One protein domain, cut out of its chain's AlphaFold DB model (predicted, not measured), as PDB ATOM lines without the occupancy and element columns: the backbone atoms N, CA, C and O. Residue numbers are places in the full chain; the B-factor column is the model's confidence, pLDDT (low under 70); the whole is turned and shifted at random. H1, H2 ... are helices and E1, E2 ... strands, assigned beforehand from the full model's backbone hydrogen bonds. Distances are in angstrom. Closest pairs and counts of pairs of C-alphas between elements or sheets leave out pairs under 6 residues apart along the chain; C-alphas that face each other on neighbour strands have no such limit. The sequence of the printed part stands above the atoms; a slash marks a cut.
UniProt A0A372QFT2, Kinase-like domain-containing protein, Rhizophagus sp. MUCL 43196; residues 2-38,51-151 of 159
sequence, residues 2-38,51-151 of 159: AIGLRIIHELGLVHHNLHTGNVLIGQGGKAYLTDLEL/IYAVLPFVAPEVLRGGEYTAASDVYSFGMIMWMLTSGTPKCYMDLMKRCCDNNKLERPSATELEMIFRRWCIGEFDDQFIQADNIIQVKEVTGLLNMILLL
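This is residues 2 to 38 and 51 to 151 of the 159 residues of the protein "Kinase-like domain-containing protein" of Rhizophagus sp. MUCL 43196 (UniProt A0A372QFT2). A small body of four helices, made of two pairs that run opposite ways, H1 with H5 and H3 with H4, has a long helical arm, H6, leading away from it at about a right angle to H5; residues 140 to 151 of H6 stick out. A little two-stranded hairpin, E1 and E2, sits by H1, and the short H2 lies by H3. The printed part has 138 residues, with six named helices and two named strands in the order H1, E1, E2, H2, H3, H4, H5, H6; the sheet E1 - E2 is antiparallel and the class is mostly helix. The whole is only just compact, close to loose, with a radius of gyration of the C-alphas of 17.2 A and spans of 53 by 36 by 33 A.

H1, residues 2 to 10, touches H5, residues 110 to 121, closest at the C-alphas of Arg 6 and Ala 110, 4.7 A, with a shallow tilt of 24 degrees, opposite ways. E1, residues 23 to 25, and E2, residues 31 to 33, form an antiparallel hairpin, with N 24 and O 32 within hydrogen-bond range at 2.9 A. The closest C-alphas of H1 and E2 are those of Gly 4 and Leu 33, 6.4 A apart. H2, residues 60 to 63, is close to but not clearly touching H3, residues 70 to 82; the closest C-alphas are those of Val 62 and Ser 72, 7.4 A. H3 and H4, residues 90 to 99, are a helical hairpin and touch, closest at the C-alphas of Gly 78 and Cys 99, 4.6 A, with a tilt of 36 degrees, only just steep, opposite ways. H4 and H5 are near each other. H5 and H6, residues 126 to 151, are close but not clearly touching, about perpendicular at 76 degrees; the closest C-alphas are those of Trp 120 and Asp 126, 7.3 A. Each O i to N i+4 pair is within hydrogen-bond range in H1, H3, H4, H5 and H6, while H2 is too short for one.

H1 begins at C-alpha 2, (-20.151, -48.148, -12.816). H3 measures 18.5 A from first to last C-alpha, H5 16.5 A and H4 14.3 A. H6 measures 37.7 A, from C-alpha 126 at (-26.661, -30.476, -17.436) to C-alpha 151 at (-1.528, -24.056, -44.805).

The C-alphas farthest apart are those of Gly 12 and Leu 151, 57.6 A. Residues 39 to 50 are not printed, and C-alphas 38 and 51 are 11.7 A apart across the cut. The link from H1 to E1 is long, with 12 residues. Residues 37 to 38, 51 to 53, 137 to 138, 142 and 146 have pLDDT under 70.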
ATOM      1  N   ALA A   2     -19.939 -48.293 -14.275       94.56
ATOM      2  CA  ALA A   2     -20.151 -48.148 -12.816       94.56
ATOM      3  C   ALA A   2     -21.099 -49.203 -12.204       94.56
ATOM      4  O   ALA A   2     -20.762 -49.816 -11.200       94.56
ATOM      5  N   ILE A   3     -22.224 -49.499 -12.871       95.06
ATOM      6  CA  ILE A   3     -23.149 -50.580 -12.470       95.06
ATOM      7  C   ILE A   3     -22.437 -51.941 -12.404       95.06
ATOM      8  O   ILE A   3     -22.639 -52.696 -11.461       95.06
ATOM      9  N   GLY A   4     -21.606 -52.255 -13.403       94.56
ATOM     10  CA  GLY A   4     -20.867 -53.518 -13.445       94.56
ATOM     11  C   GLY A   4     -19.871 -53.625 -12.295       94.56
ATOM     12  O   GLY A   4     -19.824 -54.652 -11.629       94.56
ATOM     13  N   LEU A   5     -19.146 -52.538 -12.009       96.62
ATOM     14  CA  LEU A   5     -18.205 -52.497 -10.892       96.62
ATOM     15  C   LEU A   5     -18.919 -52.651  -9.541       96.62
ATOM     16  O   LEU A   5     -18.467 -53.421  -8.700       96.62
ATOM     17  N   ARG A   6     -20.074 -51.991  -9.365       97.88
ATOM     18  CA  ARG A   6     -20.917 -52.148  -8.171       97.88
ATOM     19  C   ARG A   6     -21.303 -53.607  -7.949       97.88
ATOM     20  O   ARG A   6     -21.154 -54.096  -6.839       97.88
ATOM     21  N   ILE A   7     -21.777 -54.293  -8.991       96.31
ATOM     22  CA  ILE A   7     -22.195 -55.699  -8.890       96.31
ATOM     23  C   ILE A   7     -21.022 -56.590  -8.467       96.31
ATOM     24  O   ILE A   7     -21.195 -57.429  -7.590       96.31
ATOM     25  N   ILE A   8     -19.832 -56.397  -9.046       95.25
ATOM     26  CA  ILE A   8     -18.623 -57.141  -8.652       95.25
ATOM     27  C   ILE A   8     -18.351 -56.948  -7.151       95.25
ATOM     28  O   ILE A   8     -18.211 -57.926  -6.420       95.25
ATOM     29  N   HIS A   9     -18.351 -55.699  -6.677       96.38
ATOM     30  CA  HIS A   9     -18.069 -55.380  -5.272       96.38
ATOM     31  C   HIS A   9     -19.157 -55.879  -4.310       96.38
ATOM     32  O   HIS A   9     -18.836 -56.358  -3.226       96.38
ATOM     33  N   GLU A  10     -20.435 -55.828  -4.696       96.38
ATOM     34  CA  GLU A  10     -21.555 -56.368  -3.905       96.38
ATOM     35  C   GLU A  10     -21.503 -57.893  -3.760       96.38
ATOM     36  O   GLU A  10     -21.979 -58.431  -2.761       96.38
ATOM     37  N   LEU A  11     -20.890 -58.591  -4.718       95.19
ATOM     38  CA  LEU A  11     -20.610 -60.026  -4.628       95.19
ATOM     39  C   LEU A  11     -19.377 -60.343  -3.762       95.19
ATOM     40  O   LEU A  11     -18.998 -61.507  -3.649       95.19
ATOM     41  N   GLY A  12     -18.750 -59.333  -3.150       92.62
ATOM     42  CA  GLY A  12     -17.531 -59.487  -2.353       92.62
ATOM     43  C   GLY A  12     -16.277 -59.739  -3.193       92.62
ATOM     44  O   GLY A  12     -15.263 -60.170  -2.650       92.62
ATOM     45  N   LEU A  13     -16.344 -59.491  -4.503       92.88
ATOM     46  CA  LEU A  13     -15.231 -59.658  -5.431       92.88
ATOM     47  C   LEU A  13     -14.532 -58.321  -5.693       92.88
ATOM     48  O   LEU A  13     -15.105 -57.245  -5.519       92.88
ATOM     49  N   VAL A  14     -13.292 -58.401  -6.166       93.12
ATOM     50  CA  VAL A  14     -12.496 -57.267  -6.646       93.12
ATOM     51  C   VAL A  14     -12.006 -57.621  -8.054       93.12
ATOM     52  O   VAL A  14     -11.686 -58.774  -8.329       93.12
ATOM     53  N   HIS A  15     -12.010 -56.658  -8.974       93.31
ATOM     54  CA  HIS A  15     -11.670 -56.890 -10.379       93.31
ATOM     55  C   HIS A  15     -10.161 -57.095 -10.594       93.31
ATOM     56  O   HIS A  15      -9.777 -57.846 -11.488       93.31
ATOM     57  N   HIS A  16      -9.304 -56.426  -9.813       90.38
ATOM     58  CA  HIS A  16      -7.827 -56.514  -9.827       90.38
ATOM     59  C   HIS A  16      -7.117 -55.942 -11.064       90.38
ATOM     60  O   HIS A  16      -6.001 -55.449 -10.952       90.38
ATOM     61  N   ASN A  17      -7.734 -55.983 -12.241       89.81
ATOM     62  CA  ASN A  17      -7.099 -55.580 -13.498       89.81
ATOM     63  C   ASN A  17      -8.022 -54.711 -14.358       89.81
ATOM     64  O   ASN A  17      -8.203 -54.928 -15.558       89.81
ATOM     65  N   LEU A  18      -8.663 -53.731 -13.722       92.88
ATOM     66  CA  LEU A  18      -9.520 -52.789 -14.424       92.88
ATOM     67  C   LEU A  18      -8.660 -51.797 -15.222       92.88
ATOM     68  O   LEU A  18      -7.935 -50.984 -14.663       92.88
ATOM     69  N   HIS A  19      -8.760 -51.831 -16.545       92.19
ATOM     70  CA  HIS A  19      -8.137 -50.862 -17.447       92.19
ATOM     71  C   HIS A  19      -8.935 -50.779 -18.746       92.19
ATOM     72  O   HIS A  19      -9.836 -51.580 -18.984       92.19
ATOM     73  N   THR A  20      -8.593 -49.844 -19.632       89.56
ATOM     74  CA  THR A  20      -9.326 -49.641 -20.895       89.56
ATOM     75  C   THR A  20      -9.380 -50.883 -21.785       89.56
ATOM     76  O   THR A  20     -10.421 -51.155 -22.370       89.56
ATOM     77  N   GLY A  21      -8.308 -51.683 -21.833       89.94
ATOM     78  CA  GLY A  21      -8.298 -52.984 -22.525       89.94
ATOM     79  C   GLY A  21      -9.284 -54.037 -21.984       89.94
ATOM     80  O   GLY A  21      -9.656 -54.936 -22.729       89.94
ATOM     81  N   ASN A  22      -9.760 -53.888 -20.742       93.25
ATOM     82  CA  ASN A  22     -10.734 -54.776 -20.095       93.25
ATOM     83  C   ASN A  22     -12.134 -54.138 -20.013       93.25
ATOM     84  O   ASN A  22     -12.985 -54.542 -19.215       93.25
ATOM     85  N   VAL A  23     -12.395 -53.145 -20.870       92.88
ATOM     86  CA  VAL A  23     -13.713 -52.543 -21.065       92.88
ATOM     87  C   VAL A  23     -14.167 -52.777 -22.502       92.88
ATOM     88  O   VAL A  23     -13.595 -52.241 -23.447       92.88
ATOM     89  N   LEU A  24     -15.242 -53.546 -22.673       92.56
ATOM     90  CA  LEU A  24     -15.865 -53.776 -23.975       92.56
ATOM     91  C   LEU A  24     -16.986 -52.767 -24.216       92.56
ATOM     92  O   LEU A  24     -17.836 -52.554 -23.349       92.56
ATOM     93  N   ILE A  25     -17.028 -52.184 -25.413       91.75
ATOM     94  CA  ILE A  25     -18.096 -51.273 -25.832       91.75
ATOM     95  C   ILE A  25     -19.049 -52.017 -26.767       91.75
ATOM     96  O   ILE A  25     -18.686 -52.400 -27.875       91.75
ATOM     97  N   GLY A  26     -20.278 -52.238 -26.303       86.25
ATOM     98  CA  GLY A  26     -21.346 -52.849 -27.085       86.25
ATOM     99  C   GLY A  26     -22.215 -51.829 -27.825       86.25
ATOM    100  O   GLY A  26     -21.987 -50.617 -27.793       86.25
ATOM    101  N   GLN A  27     -23.272 -52.333 -28.464       89.00
ATOM    102  CA  GLN A  27     -24.227 -51.506 -29.202       89.00
ATOM    103  C   GLN A  27     -24.848 -50.416 -28.311       89.00
ATOM    104  O   GLN A  27     -25.219 -50.662 -27.159       89.00
ATOM    105  N   GLY A  28     -24.963 -49.203 -28.860       84.31
ATOM    106  CA  GLY A  28     -25.487 -48.039 -28.141       84.31
ATOM    107  C   GLY A  28     -24.528 -47.464 -27.093       84.31
ATOM    108  O   GLY A  28     -24.987 -46.813 -26.163       84.31
ATOM    109  N   GLY A  29     -23.222 -47.744 -27.195       84.31
ATOM    110  CA  GLY A  29     -22.200 -47.178 -26.303       84.31
ATOM    111  C   GLY A  29     -22.163 -47.800 -24.904       84.31
ATOM    112  O   GLY A  29     -21.536 -47.257 -23.997       84.31
ATOM    113  N   LYS A  30     -22.835 -48.938 -24.693       83.75
ATOM    114  CA  LYS A  30     -22.847 -49.620 -23.392       83.75
ATOM    115  C   LYS A  30     -21.477 -50.227 -23.094       83.75
ATOM    116  O   LYS A  30     -21.016 -51.086 -23.836       83.75
ATOM    117  N   ALA A  31     -20.869 -49.812 -21.985       89.81
ATOM    118  CA  ALA A  31     -19.579 -50.318 -21.522       89.81
ATOM    119  C   ALA A  31     -19.731 -51.479 -20.520       89.81
ATOM    120  O   ALA A  31     -20.350 -51.297 -19.458       89.81
ATOM    121  N   TYR A  32     -19.103 -52.615 -20.828       90.75
ATOM    122  CA  TYR A  32     -19.079 -53.853 -20.043       90.75
ATOM    123  C   TYR A  32     -17.670 -54.128 -19.513       90.75
ATOM    124  O   TYR A  32     -16.694 -53.908 -20.223       90.75
ATOM    125  N   LEU A  33     -17.579 -54.603 -18.271       92.75
ATOM    126  CA  LEU A  33     -16.324 -55.067 -17.678       92.75
ATOM    127  C   LEU A  33     -16.106 -56.536 -18.056       92.75
ATOM    128  O   LEU A  33     -17.073 -57.298 -18.094       92.75
ATOM    129  N   THR A  34     -14.865 -56.911 -18.349       91.12
ATOM    130  CA  THR A  34     -14.459 -58.278 -18.716       91.12
ATOM    131  C   THR A  34     -13.236 -58.698 -17.901       91.12
ATOM    132  O   THR A  34     -12.712 -57.896 -17.142       91.12
ATOM    133  N   ASP A  35     -12.768 -59.935 -18.081       84.56
ATOM    134  CA  ASP A  35     -11.508 -60.424 -17.503       84.56
ATOM    135  C   ASP A  35     -11.520 -60.438 -15.961       84.56
ATOM    136  O   ASP A  35     -10.666 -59.881 -15.275       84.56
ATOM    137  N   LEU A  36     -12.546 -61.095 -15.405       78.19
ATOM    138  CA  LEU A  36     -12.677 -61.369 -13.964       78.19
ATOM    139  C   LEU A  36     -11.814 -62.570 -13.512       78.19
ATOM    140  O   LEU A  36     -11.899 -63.001 -12.360       78.19
ATOM    141  N   GLU A  37     -11.032 -63.150 -14.428       58.91
ATOM    142  CA  GLU A  37     -10.388 -64.464 -14.288       58.91
ATOM    143  C   GLU A  37      -9.037 -64.428 -13.551       58.91
ATOM    144  O   GLU A  37      -8.458 -65.476 -13.285       58.91
ATOM    145  N   LEU A  38      -8.564 -63.262 -13.095       57.81
ATOM    146  CA  LEU A  38      -7.304 -63.139 -12.337       57.81
ATOM    147  C   LEU A  38      -7.429 -63.465 -10.834       57.81
ATOM    148  O   LEU A  38      -6.566 -63.107 -10.033       57.81
ATOM    149  N   ILE A  51       3.676 -57.916 -11.403       54.22
ATOM    150  CA  ILE A  51       2.607 -56.964 -11.693       54.22
ATOM    151  C   ILE A  51       2.134 -57.290 -13.115       54.22
ATOM    152  O   ILE A  51       2.613 -56.720 -14.087       54.22
ATOM    153  N   TYR A  52       1.206 -58.240 -13.234       61.66
ATOM    154  CA  TYR A  52       0.488 -58.535 -14.479       61.66
ATOM    155  C   TYR A  52      -0.488 -57.406 -14.863       61.66
ATOM    156  O   TYR A  52      -1.079 -57.431 -15.937       61.66
ATOM    157  N   ALA A  53      -0.650 -56.410 -13.988       64.62
ATOM    158  CA  ALA A  53      -1.527 -55.270 -14.185       64.62
ATOM    159  C   ALA A  53      -0.883 -54.162 -15.036       64.62
ATOM    160  O   ALA A  53       0.328 -53.933 -15.027       64.62
ATOM    161  N   VAL A  54      -1.723 -53.414 -15.749       77.88
ATOM    162  CA  VAL A  54      -1.289 -52.307 -16.610       77.88
ATOM    163  C   VAL A  54      -0.936 -51.092 -15.741       77.88
ATOM    164  O   VAL A  54      -1.823 -50.412 -15.227       77.88
ATOM    165  N   LEU A  55       0.368 -50.819 -15.579       82.75
ATOM    166  CA  LEU A  55       0.943 -49.921 -14.558       82.75
ATOM    167  C   LEU A  55       0.198 -48.595 -14.293       82.75
ATOM    168  O   LEU A  55      -0.005 -48.287 -13.120       82.75
ATOM    169  N   PRO A  56      -0.244 -47.810 -15.299       88.69
ATOM    170  CA  PRO A  56      -0.956 -46.559 -15.038       88.69
ATOM    171  C   PRO A  56      -2.255 -46.724 -14.240       88.69
ATOM    172  O   PRO A  56      -2.668 -45.787 -13.567       88.69
ATOM    173  N   PHE A  57      -2.902 -47.890 -14.302       93.12
ATOM    174  CA  PHE A  57      -4.195 -48.142 -13.664       93.12
ATOM    175  C   PHE A  57      -4.064 -48.731 -12.254       93.12
ATOM    176  O   PHE A  57      -5.069 -48.868 -11.560       93.12
ATOM    177  N   VAL A  58      -2.852 -49.075 -11.813       94.44
ATOM    178  CA  VAL A  58      -2.618 -49.719 -10.515       94.44
ATOM    179  C   VAL A  58      -2.630 -48.674  -9.399       94.44
ATOM    180  O   VAL A  58      -1.918 -47.672  -9.457       94.44
ATOM    181  N   ALA A  59      -3.431 -48.920  -8.361       96.25
ATOM    182  CA  ALA A  59      -3.546 -48.020  -7.220       96.25
ATOM    183  C   ALA A  59      -2.219 -47.888  -6.446       96.25
ATOM    184  O   ALA A  59      -1.467 -48.863  -6.331       96.25
ATOM    185  N   PRO A  60      -1.921 -46.716  -5.856       96.12
ATOM    186  CA  PRO A  60      -0.638 -46.464  -5.202       96.12
ATOM    187  C   PRO A  60      -0.366 -47.392  -4.014       96.12
ATOM    188  O   PRO A  60       0.787 -47.702  -3.732       96.12
ATOM    189  N   GLU A  61      -1.395 -47.845  -3.298       95.88
ATOM    190  CA  GLU A  61      -1.245 -48.832  -2.229       95.88
ATOM    191  C   GLU A  61      -0.861 -50.222  -2.750       95.88
ATOM    192  O   GLU A  61      -0.073 -50.906  -2.104       95.88
ATOM    193  N   VAL A  62      -1.342 -50.603  -3.935       93.81
ATOM    194  CA  VAL A  62      -1.018 -51.883  -4.576       93.81
ATOM    195  C   VAL A  62       0.397 -51.846  -5.151       93.81
ATOM    196  O   VAL A  62       1.165 -52.783  -4.961       93.81
ATOM    197  N   LEU A  63       0.803 -50.722  -5.755       91.88
ATOM    198  CA  LEU A  63       2.187 -50.510  -6.205       91.88
ATOM    199  C   LEU A  63       3.215 -50.631  -5.067       91.88
ATOM    200  O   LEU A  63       4.384 -50.910  -5.318       91.88
ATOM    201  N   ARG A  64       2.793 -50.428  -3.813       92.88
ATOM    202  CA  ARG A  64       3.628 -50.603  -2.613       92.88
ATOM    203  C   ARG A  64       3.578 -52.025  -2.038       92.88
ATOM    204  O   ARG A  64       4.034 -52.229  -0.917       92.88
ATOM    205  N   GLY A  65       3.021 -52.988  -2.773       88.00
ATOM    206  CA  GLY A  65       2.857 -54.376  -2.334       88.00
ATOM    207  C   GLY A  65       1.645 -54.608  -1.428       88.00
ATOM    208  O   GLY A  65       1.558 -55.649  -0.785       88.00
ATOM    209  N   GLY A  66       0.726 -53.642  -1.336       90.06
ATOM    210  CA  GLY A  66      -0.555 -53.835  -0.666       90.06
ATOM    211  C   GLY A  66      -1.500 -54.728  -1.472       90.06
ATOM    212  O   GLY A  66      -1.331 -54.927  -2.674       90.06
ATOM    213  N   GLU A  67      -2.527 -55.240  -0.802       90.88
ATOM    214  CA  GLU A  67      -3.559 -56.058  -1.440       90.88
ATOM    215  C   GLU A  67      -4.479 -55.222  -2.335       90.88
ATOM    216  O   GLU A  67      -4.768 -54.049  -2.059       90.88
ATOM    217  N   TYR A  68      -4.994 -55.858  -3.386       92.19
ATOM    218  CA  TYR A  68      -6.096 -55.303  -4.154       92.19
ATOM    219  C   TYR A  68      -7.372 -55.263  -3.310       92.19
ATOM    220  O   TYR A  68      -7.669 -56.163  -2.529       92.19
ATOM    221  N   THR A  69      -8.141 -54.193  -3.468       95.81
ATOM    222  CA  THR A  69      -9.391 -53.952  -2.742       95.81
ATOM    223  C   THR A  69     -10.417 -53.291  -3.659       95.81
ATOM    224  O   THR A  69     -10.075 -52.745  -4.705       95.81
ATOM    225  N   ALA A  70     -11.681 -53.230  -3.239       97.56
ATOM    226  CA  ALA A  70     -12.693 -52.454  -3.960       97.56
ATOM    227  C   ALA A  70     -12.243 -50.998  -4.230       97.56
ATOM    228  O   ALA A  70     -12.489 -50.446  -5.301       97.56
ATOM    229  N   ALA A  71     -11.505 -50.391  -3.293       98.50
ATOM    230  CA  ALA A  71     -10.971 -49.041  -3.456       98.50
ATOM    231  C   ALA A  71      -9.830 -48.955  -4.487       98.50
ATOM    232  O   ALA A  71      -9.657 -47.900  -5.100       98.50
ATOM    233  N   SER A  72      -9.057 -50.027  -4.707       97.38
ATOM    234  CA  SER A  72      -8.048 -50.042  -5.773       97.38
ATOM    235  C   SER A  72      -8.697 -50.120  -7.152       97.38
ATOM    236  O   SER A  72      -8.252 -49.414  -8.050       97.38
ATOM    237  N   ASP A  73      -9.798 -50.864  -7.312       97.38
ATOM    238  CA  ASP A  73     -10.558 -50.837  -8.572       97.38
ATOM    239  C   ASP A  73     -11.141 -49.445  -8.855       97.38
ATOM    240  O   ASP A  73     -11.184 -49.003 -10.001       97.38
ATOM    241  N   VAL A  74     -11.587 -48.722  -7.821       98.62
ATOM    242  CA  VAL A  74     -12.079 -47.342  -7.976       98.62
ATOM    243  C   VAL A  74     -10.965 -46.405  -8.440       98.62
ATOM    244  O   VAL A  74     -11.211 -45.538  -9.279       98.62
ATOM    245  N   TYR A  75      -9.735 -46.592  -7.961       98.38
ATOM    246  CA  TYR A  75      -8.591 -45.851  -8.489       98.38
ATOM    247  C   TYR A  75      -8.393 -46.137  -9.980       98.38
ATOM    248  O   TYR A  75      -8.302 -45.209 -10.781       98.38
ATOM    249  N   SER A  76      -8.412 -47.411 -10.377       97.31
ATOM    250  CA  SER A  76      -8.317 -47.808 -11.782       97.31
ATOM    251  C   SER A  76      -9.449 -47.220 -12.636       97.31
ATOM    252  O   SER A  76      -9.210 -46.742 -13.746       97.31
ATOM    253  N   PHE A  77     -10.674 -47.171 -12.100       97.50
ATOM    254  CA  PHE A  77     -11.812 -46.480 -12.711       97.50
ATOM    255  C   PHE A  77     -11.518 -44.984 -12.901       97.50
ATOM    256  O   PHE A  77     -11.781 -44.435 -13.970       97.50
ATOM    257  N   GLY A  78     -10.930 -44.332 -11.895       97.75
ATOM    258  CA  GLY A  78     -10.461 -42.948 -11.968       97.75
ATOM    259  C   GLY A  78      -9.414 -42.734 -13.059       97.75
ATOM    260  O   GLY A  78      -9.499 -41.761 -13.801       97.75
ATOM    261  N   MET A  79      -8.488 -43.675 -13.242       96.94
ATOM    262  CA  MET A  79      -7.494 -43.618 -14.320       96.94
ATOM    263  C   MET A  79      -8.123 -43.778 -15.711       96.94
ATOM    264  O   MET A  79      -7.729 -43.081 -16.647       96.94
ATOM    265  N   ILE A  80      -9.163 -44.610 -15.850       94.94
ATOM    266  CA  ILE A  80      -9.979 -44.662 -17.077       94.94
ATOM    267  C   ILE A  80     -10.683 -43.318 -17.307       94.94
ATOM    268  O   ILE A  80     -10.678 -42.813 -18.428       94.94
ATOM    269  N   MET A  81     -11.254 -42.708 -16.261       95.31
ATOM    270  CA  MET A  81     -11.861 -41.378 -16.375       95.31
ATOM    271  C   MET A  81     -10.836 -40.319 -16.778       95.31
ATOM    272  O   MET A  81     -11.127 -39.473 -17.617       95.31
ATOM    273  N   TRP A  82      -9.630 -40.366 -16.207       94.56
ATOM    274  CA  TRP A  82      -8.560 -39.412 -16.479       94.56
ATOM    275  C   TRP A  82      -8.234 -39.329 -17.974       94.56
ATOM    276  O   TRP A  82      -8.118 -38.226 -18.513       94.56
ATOM    277  N   MET A  83      -8.202 -40.472 -18.667       89.81
ATOM    278  CA  MET A  83      -7.979 -40.531 -20.117       89.81
ATOM    279  C   MET A  83      -9.026 -39.772 -20.942       89.81
ATOM    280  O   MET A  83      -8.751 -39.388 -22.075       89.81
ATOM    281  N   LEU A  84     -10.217 -39.561 -20.385       87.06
ATOM    282  CA  LEU A  84     -11.335 -38.904 -21.054       87.06
ATOM    283  C   LEU A  84     -11.494 -37.438 -20.639       87.06
ATOM    284  O   LEU A  84     -12.430 -36.795 -21.088       87.06
ATOM    285  N   THR A  85     -10.620 -36.887 -19.791       86.50
ATOM    286  CA  THR A  85     -10.848 -35.572 -19.153       86.50
ATOM    287  C   THR A  85     -10.802 -34.370 -20.095       86.50
ATOM    288  O   THR A  85     -11.381 -33.325 -19.780       86.50
ATOM    289  N   SER A  86     -10.141 -34.476 -21.246       82.56
ATOM    290  CA  SER A  86     -10.033 -33.375 -22.206       82.56
ATOM    291  C   SER A  86     -11.407 -32.928 -22.704       82.56
ATOM    292  O   SER A  86     -12.101 -33.671 -23.383       82.56
ATOM    293  N   GLY A  87     -11.786 -31.686 -22.384       83.19
ATOM    294  CA  GLY A  87     -13.080 -31.126 -22.784       83.19
ATOM    295  C   GLY A  87     -14.259 -31.544 -21.903       83.19
ATOM    296  O   GLY A  87     -15.381 -31.198 -22.230       83.19
ATOM    297  N   THR A  88     -14.031 -32.234 -20.783       88.69
ATOM    298  CA  THR A  88     -15.106 -32.640 -19.858       88.69
ATOM    299  C   THR A  88     -15.515 -31.528 -18.885       88.69
ATOM    300  O   THR A  88     -14.718 -30.626 -18.599       88.69
ATOM    301  N   PRO A  89     -16.746 -31.573 -18.335       93.69
ATOM    302  CA  PRO A  89     -17.189 -30.612 -17.333       93.69
ATOM    303  C   PRO A  89     -16.433 -30.738 -16.010       93.69
ATOM    304  O   PRO A  89     -15.836 -31.765 -15.676       93.69
ATOM    305  N   LYS A  90     -16.519 -29.682 -15.196       94.19
ATOM    306  CA  LYS A  90     -15.861 -29.627 -13.887       94.19
ATOM    307  C   LYS A  90     -16.307 -30.755 -12.953       94.19
ATOM    308  O   LYS A  90     -15.452 -31.365 -12.320       94.19
ATOM    309  N   CYS A  91     -17.600 -31.081 -12.914       95.62
ATOM    310  CA  CYS A  91     -18.114 -32.190 -12.105       95.62
ATOM    311  C   CYS A  91     -17.452 -33.542 -12.445       95.62
ATOM    312  O   CYS A  91     -17.165 -34.325 -11.539       95.62
ATOM    313  N   TYR A  92     -17.138 -33.787 -13.721       95.75
ATOM    314  CA  TYR A  92     -16.435 -34.989 -14.166       95.75
ATOM    315  C   TYR A  92     -14.985 -35.012 -13.673       95.75
ATOM    316  O   TYR A  92     -14.534 -36.013 -13.115       95.75
ATOM    317  N   MET A  93     -14.266 -33.894 -13.825       96.00
ATOM    318  CA  MET A  93     -12.887 -33.758 -13.341       96.00
ATOM    319  C   MET A  93     -12.788 -33.887 -11.818       96.00
ATOM    320  O   MET A  93     -11.847 -34.498 -11.314       96.00
ATOM    321  N   ASP A  94     -13.746 -33.323 -11.085       97.25
ATOM    322  CA  ASP A  94     -13.781 -33.397  -9.625       97.25
ATOM    323  C   ASP A  94     -14.063 -34.834  -9.157       97.25
ATOM    324  O   ASP A  94     -13.394 -35.318  -8.243       97.25
ATOM    325  N   LEU A  95     -14.971 -35.562  -9.823       97.94
ATOM    326  CA  LEU A  95     -15.187 -36.985  -9.547       97.94
ATOM    327  C   LEU A  95     -13.942 -37.825  -9.862       97.94
ATOM    328  O   LEU A  95     -13.538 -38.638  -9.036       97.94
ATOM    329  N   MET A  96     -13.306 -37.601 -11.015       97.81
ATOM    330  CA  MET A  96     -12.064 -38.285 -11.393       97.81
ATOM    331  C   MET A  96     -10.986 -38.114 -10.315       97.81
ATOM    332  O   MET A  96     -10.399 -39.101  -9.877       97.81
ATOM    333  N   LYS A  97     -10.777 -36.888  -9.817       98.06
ATOM    334  CA  LYS A  97      -9.800 -36.617  -8.748       98.06
ATOM    335  C   LYS A  97     -10.107 -37.390  -7.469       98.06
ATOM    336  O   LYS A  97      -9.183 -37.919  -6.866       98.06
ATOM    337  N   ARG A  98     -11.384 -37.481  -7.081       98.44
ATOM    338  CA  ARG A  98     -11.814 -38.273  -5.917       98.44
ATOM    339  C   ARG A  98     -11.530 -39.761  -6.110       98.44
ATOM    340  O   ARG A  98     -11.066 -40.414  -5.185       98.44
ATOM    341  N   CYS A  99     -11.771 -40.305  -7.303       98.56
ATOM    342  CA  CYS A  99     -11.425 -41.694  -7.615       98.56
ATOM    343  C   CYS A  99      -9.913 -41.946  -7.500       98.56
ATOM    344  O   CYS A  99      -9.503 -42.978  -6.975       98.56
ATOM    345  N   CYS A 100      -9.092 -40.993  -7.945       98.00
ATOM    346  CA  CYS A 100      -7.631 -41.088  -7.930       98.00
ATOM    347  C   CYS A 100      -6.981 -40.644  -6.604       98.00
ATOM    348  O   CYS A 100      -5.769 -40.420  -6.574       98.00
ATOM    349  N   ASP A 101      -7.743 -40.493  -5.513       98.25
ATOM    350  CA  ASP A 101      -7.185 -40.017  -4.244       98.25
ATOM    351  C   ASP A 101      -6.132 -40.997  -3.684       98.25
ATOM    352  O   ASP A 101      -6.274 -42.226  -3.751       98.25
ATOM    353  N   ASN A 102      -5.052 -40.459  -3.115       96.00
ATOM    354  CA  ASN A 102      -4.002 -41.260  -2.484       96.00
ATOM    355  C   ASN A 102      -4.503 -41.964  -1.218       96.00
ATOM    356  O   ASN A 102      -4.027 -43.057  -0.896       96.00
ATOM    357  N   ASN A 103      -5.445 -41.355  -0.500       97.06
ATOM    358  CA  ASN A 103      -6.138 -41.986   0.606       97.06
ATOM    359  C   ASN A 103      -7.315 -42.803   0.063       97.06
ATOM    360  O   ASN A 103      -8.358 -42.267  -0.307       97.06
ATOM    361  N   LYS A 104      -7.172 -44.130   0.077       97.06
ATOM    362  CA  LYS A 104      -8.205 -45.055  -0.406       97.06
ATOM    363  C   LYS A 104      -9.566 -44.915   0.294       97.06
ATOM    364  O   LYS A 104     -10.559 -45.353  -0.272       97.06
ATOM    365  N   LEU A 105      -9.617 -44.322   1.494       96.62
ATOM    366  CA  LEU A 105     -10.861 -44.070   2.235       96.62
ATOM    367  C   LEU A 105     -11.647 -42.854   1.715       96.62
ATOM    368  O   LEU A 105     -12.848 -42.782   1.947       96.62
ATOM    369  N   GLU A 106     -10.991 -41.926   1.014       97.62
ATOM    370  CA  GLU A 106     -11.637 -40.746   0.411       97.62
ATOM    371  C   GLU A 106     -12.219 -41.047  -0.978       97.62
ATOM    372  O   GLU A 106     -12.978 -40.252  -1.546       97.62
ATOM    373  N   ARG A 107     -11.869 -42.209  -1.543       98.62
ATOM    374  CA  ARG A 107     -12.393 -42.659  -2.830       98.62
ATOM    375  C   ARG A 107     -13.868 -43.051  -2.679       98.62
ATOM    376  O   ARG A 107     -14.223 -43.714  -1.703       98.62
ATOM    377  N   PRO A 108     -14.734 -42.697  -3.644       98.69
ATOM    378  CA  PRO A 108     -16.129 -43.120  -3.617       98.69
ATOM    379  C   PRO A 108     -16.237 -44.646  -3.723       98.69
ATOM    380  O   PRO A 108     -15.419 -45.299  -4.365       98.69
ATOM    381  N   SER A 109     -17.288 -45.229  -3.152       98.69
ATOM    382  CA  SER A 109     -17.607 -46.638  -3.425       98.69
ATOM    383  C   SER A 109     -18.142 -46.816  -4.852       98.69
ATOM    384  O   SER A 109     -18.662 -45.873  -5.453       98.69
ATOM    385  N   ALA A 110     -18.108 -48.038  -5.394       98.31
ATOM    386  CA  ALA A 110     -18.735 -48.316  -6.688       98.31
ATOM    387  C   ALA A 110     -20.255 -48.048  -6.687       98.31
ATOM    388  O   ALA A 110     -20.807 -47.603  -7.695       98.31
ATOM    389  N   THR A 111     -20.919 -48.238  -5.544       98.50
ATOM    390  CA  THR A 111     -22.322 -47.848  -5.345       98.50
ATOM    391  C   THR A 111     -22.512 -46.340  -5.446       98.50
ATOM    392  O   THR A 111     -23.427 -45.874  -6.123       98.50
ATOM    393  N   GLU A 112     -21.631 -45.557  -4.826       98.62
ATOM    394  CA  GLU A 112     -21.679 -44.101  -4.931       98.62
ATOM    395  C   GLU A 112     -21.417 -43.632  -6.368       98.62
ATOM    396  O   GLU A 112     -22.147 -42.776  -6.867       98.62
ATOM    397  N   LEU A 113     -20.444 -44.230  -7.068       98.12
ATOM    398  CA  LEU A 113     -20.202 -43.951  -8.486       98.12
ATOM    399  C   LEU A 113     -21.466 -44.167  -9.318       98.12
ATOM    400  O   LEU A 113     -21.861 -43.284 -10.076       98.12
ATOM    401  N   GLU A 114     -22.126 -45.317  -9.163       97.38
ATOM    402  CA  GLU A 114     -23.374 -45.617  -9.868       97.38
ATOM    403  C   GLU A 114     -24.460 -44.570  -9.589       97.38
ATOM    404  O   GLU A 114     -25.106 -44.097 -10.526       97.38
ATOM    405  N   MET A 115     -24.619 -44.147  -8.330       97.69
ATOM    406  CA  MET A 115     -25.568 -43.095  -7.961       97.69
ATOM    407  C   MET A 115     -25.220 -41.742  -8.590       97.69
ATOM    408  O   MET A 115     -26.121 -41.067  -9.087       97.69
ATOM    409  N   ILE A 116     -23.944 -41.345  -8.600       97.00
ATOM    410  CA  ILE A 116     -23.497 -40.083  -9.208       97.00
ATOM    411  C   ILE A 116     -23.786 -40.086 -10.711       97.00
ATOM    412  O   ILE A 116     -24.451 -39.176 -11.205       97.00
ATOM    413  N   PHE A 117     -23.381 -41.136 -11.433       94.25
ATOM    414  CA  PHE A 117     -23.668 -41.242 -12.867       94.25
ATOM    415  C   PHE A 117     -25.174 -41.268 -13.147       94.25
ATOM    416  O   PHE A 117     -25.630 -40.627 -14.089       94.25
ATOM    417  N   ARG A 118     -25.969 -41.950 -12.313       93.88
ATOM    418  CA  ARG A 118     -27.430 -41.962 -12.449       93.88
ATOM    419  C   ARG A 118     -28.034 -40.569 -12.273       93.88
ATOM    420  O   ARG A 118     -28.963 -40.240 -13.003       93.88
ATOM    421  N   ARG A 119     -27.522 -39.765 -11.335       94.62
ATOM    422  CA  ARG A 119     -27.954 -38.373 -11.132       94.62
ATOM    423  C   ARG A 119     -27.620 -37.494 -12.339       94.62
ATOM    424  O   ARG A 119     -28.478 -36.737 -12.782       94.62
ATOM    425  N   TRP A 120     -26.434 -37.656 -12.923       94.12
ATOM    426  CA  TRP A 120     -26.072 -36.965 -14.166       94.12
ATOM    427  C   TRP A 120     -26.990 -37.367 -15.324       94.12
ATOM    428  O   TRP A 120     -27.491 -36.507 -16.034       94.12
ATOM    429  N   CYS A 121     -27.324 -38.654 -15.464       87.75
ATOM    430  CA  CYS A 121     -28.246 -39.116 -16.509       87.75
ATOM    431  C   CYS A 121     -29.682 -38.571 -16.388       87.75
ATOM    432  O   CYS A 121     -30.418 -38.632 -17.370       87.75
ATOM    433  N   ILE A 122     -30.104 -38.097 -15.211       92.75
ATOM    434  CA  ILE A 122     -31.433 -37.494 -15.005       92.75
ATOM    435  C   ILE A 122     -31.401 -35.959 -14.999       92.75
ATOM    436  O   ILE A 122     -32.421 -35.343 -14.695       92.75
ATOM    437  N   GLY A 123     -30.252 -35.356 -15.313       88.12
ATOM    438  CA  GLY A 123     -30.128 -33.924 -15.564       88.12
ATOM    439  C   GLY A 123     -29.298 -33.135 -14.548       88.12
ATOM    440  O   GLY A 123     -29.221 -31.906 -14.615       88.12
ATOM    441  N   GLU A 124     -28.691 -33.788 -13.550       92.31
ATOM    442  CA  GLU A 124     -27.829 -33.060 -12.618       92.31
ATOM    443  C   GLU A 124     -26.534 -32.609 -13.311       92.31
ATOM    444  O   GLU A 124     -25.793 -33.427 -13.850       92.31
ATOM    445  N   PHE A 125     -26.229 -31.311 -13.207       91.44
ATOM    446  CA  PHE A 125     -25.111 -30.639 -13.881       91.44
ATOM    447  C   PHE A 125     -25.240 -30.512 -15.407       91.44
ATOM    448  O   PHE A 125     -24.227 -30.224 -16.046       91.44
ATOM    449  N   ASP A 126     -26.440 -30.639 -15.986       90.06
ATOM    450  CA  ASP A 126     -26.661 -30.476 -17.436       90.06
ATOM    451  C   ASP A 126     -26.013 -29.210 -18.000       90.06
ATOM    452  O   ASP A 126     -25.317 -29.278 -19.008       90.06
ATOM    453  N   ASP A 127     -26.131 -28.075 -17.304       91.56
ATOM    454  CA  ASP A 127     -25.498 -26.819 -17.720       91.56
ATOM    455  C   ASP A 127     -23.979 -26.959 -17.916       91.56
ATOM    456  O   ASP A 127     -23.420 -26.405 -18.863       91.56
ATOM    457  N   GLN A 128     -23.294 -27.719 -17.050       92.19
ATOM    458  CA  GLN A 128     -21.854 -27.947 -17.187       92.19
ATOM    459  C   GLN A 128     -21.541 -28.857 -18.373       92.19
ATOM    460  O   GLN A 128     -20.575 -28.587 -19.086       92.19
ATOM    461  N   PHE A 129     -22.325 -29.920 -18.583       88.81
ATOM    462  CA  PHE A 129     -22.145 -30.832 -19.717       88.81
ATOM    463  C   PHE A 129     -22.411 -30.113 -21.048       88.81
ATOM    464  O   PHE A 129     -21.557 -30.143 -21.928       88.81
ATOM    465  N   ILE A 130     -23.500 -29.346 -21.154       89.25
ATOM    466  CA  ILE A 130     -23.824 -28.527 -22.332       89.25
ATOM    467  C   ILE A 130     -22.725 -27.489 -22.592       89.25
ATOM    468  O   ILE A 130     -22.296 -27.287 -23.730       89.25
ATOM    469  N   GLN A 131     -22.237 -26.813 -21.547       89.06
ATOM    470  CA  GLN A 131     -21.138 -25.861 -21.690       89.06
ATOM    471  C   GLN A 131     -19.854 -26.547 -22.179       89.06
ATOM    472  O   GLN A 131     -19.156 -25.993 -23.030       89.06
ATOM    473  N   ALA A 132     -19.541 -27.731 -21.656       87.38
ATOM    474  CA  ALA A 132     -18.383 -28.516 -22.059       87.38
ATOM    475  C   ALA A 132     -18.475 -28.956 -23.532       87.38
ATOM    476  O   ALA A 132     -17.516 -28.753 -24.280       87.38
ATOM    477  N   ASP A 133     -19.641 -29.429 -23.976       84.88
ATOM    478  CA  ASP A 133     -19.898 -29.816 -25.368       84.88
ATOM    479  C   ASP A 133     -19.709 -28.636 -26.332       84.88
ATOM    480  O   ASP A 133     -19.039 -28.761 -27.360       84.88
ATOM    481  N   ASN A 134     -20.210 -27.451 -25.966       81.94
ATOM    482  CA  ASN A 134     -19.997 -26.229 -26.744       81.94
ATOM    483  C   ASN A 134     -18.507 -25.864 -26.838       81.94
ATOM    484  O   ASN A 134     -18.029 -25.449 -27.893       81.94
ATOM    485  N   ILE A 135     -17.746 -26.024 -25.749       79.50
ATOM    486  CA  ILE A 135     -16.300 -25.764 -25.748       79.50
ATOM    487  C   ILE A 135     -15.567 -26.755 -26.655       79.50
ATOM    488  O   ILE A 135     -14.657 -26.339 -27.372       79.50
ATOM    489  N   ILE A 136     -15.933 -28.042 -26.635       76.62
ATOM    490  CA  ILE A 136     -15.343 -29.056 -27.520       76.62
ATOM    491  C   ILE A 136     -15.590 -28.676 -28.982       76.62
ATOM    492  O   ILE A 136     -14.628 -28.571 -29.741       76.62
ATOM    493  N   GLN A 137     -16.836 -28.370 -29.349       69.88
ATOM    494  CA  GLN A 137     -17.177 -27.950 -30.711       69.88
ATOM    495  C   GLN A 137     -16.383 -26.709 -31.142       69.88
ATOM    496  O   GLN A 137     -15.808 -26.678 -32.229       69.88
ATOM    497  N   VAL A 138     -16.274 -25.694 -30.277       69.12
ATOM    498  CA  VAL A 138     -15.477 -24.490 -30.567       69.12
ATOM    499  C   VAL A 138     -13.987 -24.823 -30.718       69.12
ATOM    500  O   VAL A 138     -13.327 -24.267 -31.598       69.12
ATOM    501  N   LYS A 139     -13.435 -25.733 -29.906       72.06
ATOM    502  CA  LYS A 139     -12.034 -26.179 -30.016       72.06
ATOM    503  C   LYS A 139     -11.762 -26.941 -31.311       72.06
ATOM    504  O   LYS A 139     -10.729 -26.702 -31.927       72.06
ATOM    505  N   GLU A 140     -12.668 -27.813 -31.740       73.19
ATOM    506  CA  GLU A 140     -12.549 -28.513 -33.024       73.19
ATOM    507  C   GLU A 140     -12.579 -27.524 -34.193       73.19
ATOM    508  O   GLU A 140     -11.696 -27.548 -35.049       73.19
ATOM    509  N   VAL A 141     -13.533 -26.586 -34.186       71.88
ATOM    510  CA  VAL A 141     -13.660 -25.560 -35.234       71.88
ATOM    511  C   VAL A 141     -12.433 -24.647 -35.280       71.88
ATOM    512  O   VAL A 141     -11.895 -24.392 -36.355       71.88
ATOM    513  N   THR A 142     -11.953 -24.166 -34.131       68.38
ATOM    514  CA  THR A 142     -10.759 -23.303 -34.069       68.38
ATOM    515  C   THR A 142      -9.473 -24.057 -34.404       68.38
ATOM    516  O   THR A 142      -8.596 -23.486 -35.046       68.38
ATOM    517  N   GLY A 143      -9.362 -25.339 -34.043       72.75
ATOM    518  CA  GLY A 143      -8.252 -26.203 -34.447       72.75
ATOM    519  C   GLY A 143      -8.188 -26.395 -35.964       72.75
ATOM    520  O   GLY A 143      -7.122 -26.226 -36.555       72.75
ATOM    521  N   LEU A 144      -9.331 -26.660 -36.603       76.38
ATOM    522  CA  LEU A 144      -9.437 -26.735 -38.062       76.38
ATOM    523  C   LEU A 144      -9.114 -25.391 -38.725       76.38
ATOM    524  O   LEU A 144      -8.364 -25.356 -39.697       76.38
ATOM    525  N   LEU A 145      -9.622 -24.281 -38.182       70.44
ATOM    526  CA  LEU A 145      -9.340 -22.943 -38.707       70.44
ATOM    527  C   LEU A 145      -7.846 -22.598 -38.618       70.44
ATOM    528  O   LEU A 145      -7.279 -22.106 -39.589       70.44
ATOM    529  N   ASN A 146      -7.195 -22.902 -37.492       69.12
ATOM    530  CA  ASN A 146      -5.757 -22.693 -37.319       69.12
ATOM    531  C   ASN A 146      -4.933 -23.575 -38.268       69.12
ATOM    532  O   ASN A 146      -3.922 -23.119 -38.790       69.12
ATOM    533  N   MET A 147      -5.368 -24.812 -38.527       76.81
ATOM    534  CA  MET A 147      -4.727 -25.686 -39.512       76.81
ATOM    535  C   MET A 147      -4.842 -25.116 -40.934       76.81
ATOM    536  O   MET A 147      -3.853 -25.103 -41.659       76.81
ATOM    537  N   ILE A 148      -6.014 -24.600 -41.322       79.50
ATOM    538  CA  ILE A 148      -6.220 -23.952 -42.630       79.50
ATOM    539  C   ILE A 148      -5.353 -22.695 -42.761       79.50
ATOM    540  O   ILE A 148      -4.718 -22.503 -43.793       79.50
ATOM    541  N   LEU A 149      -5.285 -21.865 -41.716       74.19
ATOM    542  CA  LEU A 149      -4.495 -20.633 -41.730       74.19
ATOM    543  C   LEU A 149      -2.989 -20.912 -41.872       74.19
ATOM    544  O   LEU A 149      -2.302 -20.196 -42.591       74.19
ATOM    545  N   LEU A 150      -2.476 -21.964 -41.220       74.25
ATOM    546  CA  LEU A 150      -1.079 -22.388 -41.366       74.25
ATOM    547  C   LEU A 150      -0.772 -22.865 -42.791       74.25
ATOM    548  O   LEU A 150       0.253 -22.486 -43.343       74.25
ATOM    549  N   LEU A 151      -1.684 -23.618 -43.413       72.69
ATOM    550  CA  LEU A 151      -1.528 -24.056 -44.805       72.69
ATOM    551  C   LEU A 151      -1.558 -22.883 -45.799       72.69
ATOM    552  O   LEU A 151      -0.885 -22.935 -46.820       72.69
TER     553      LEU A 151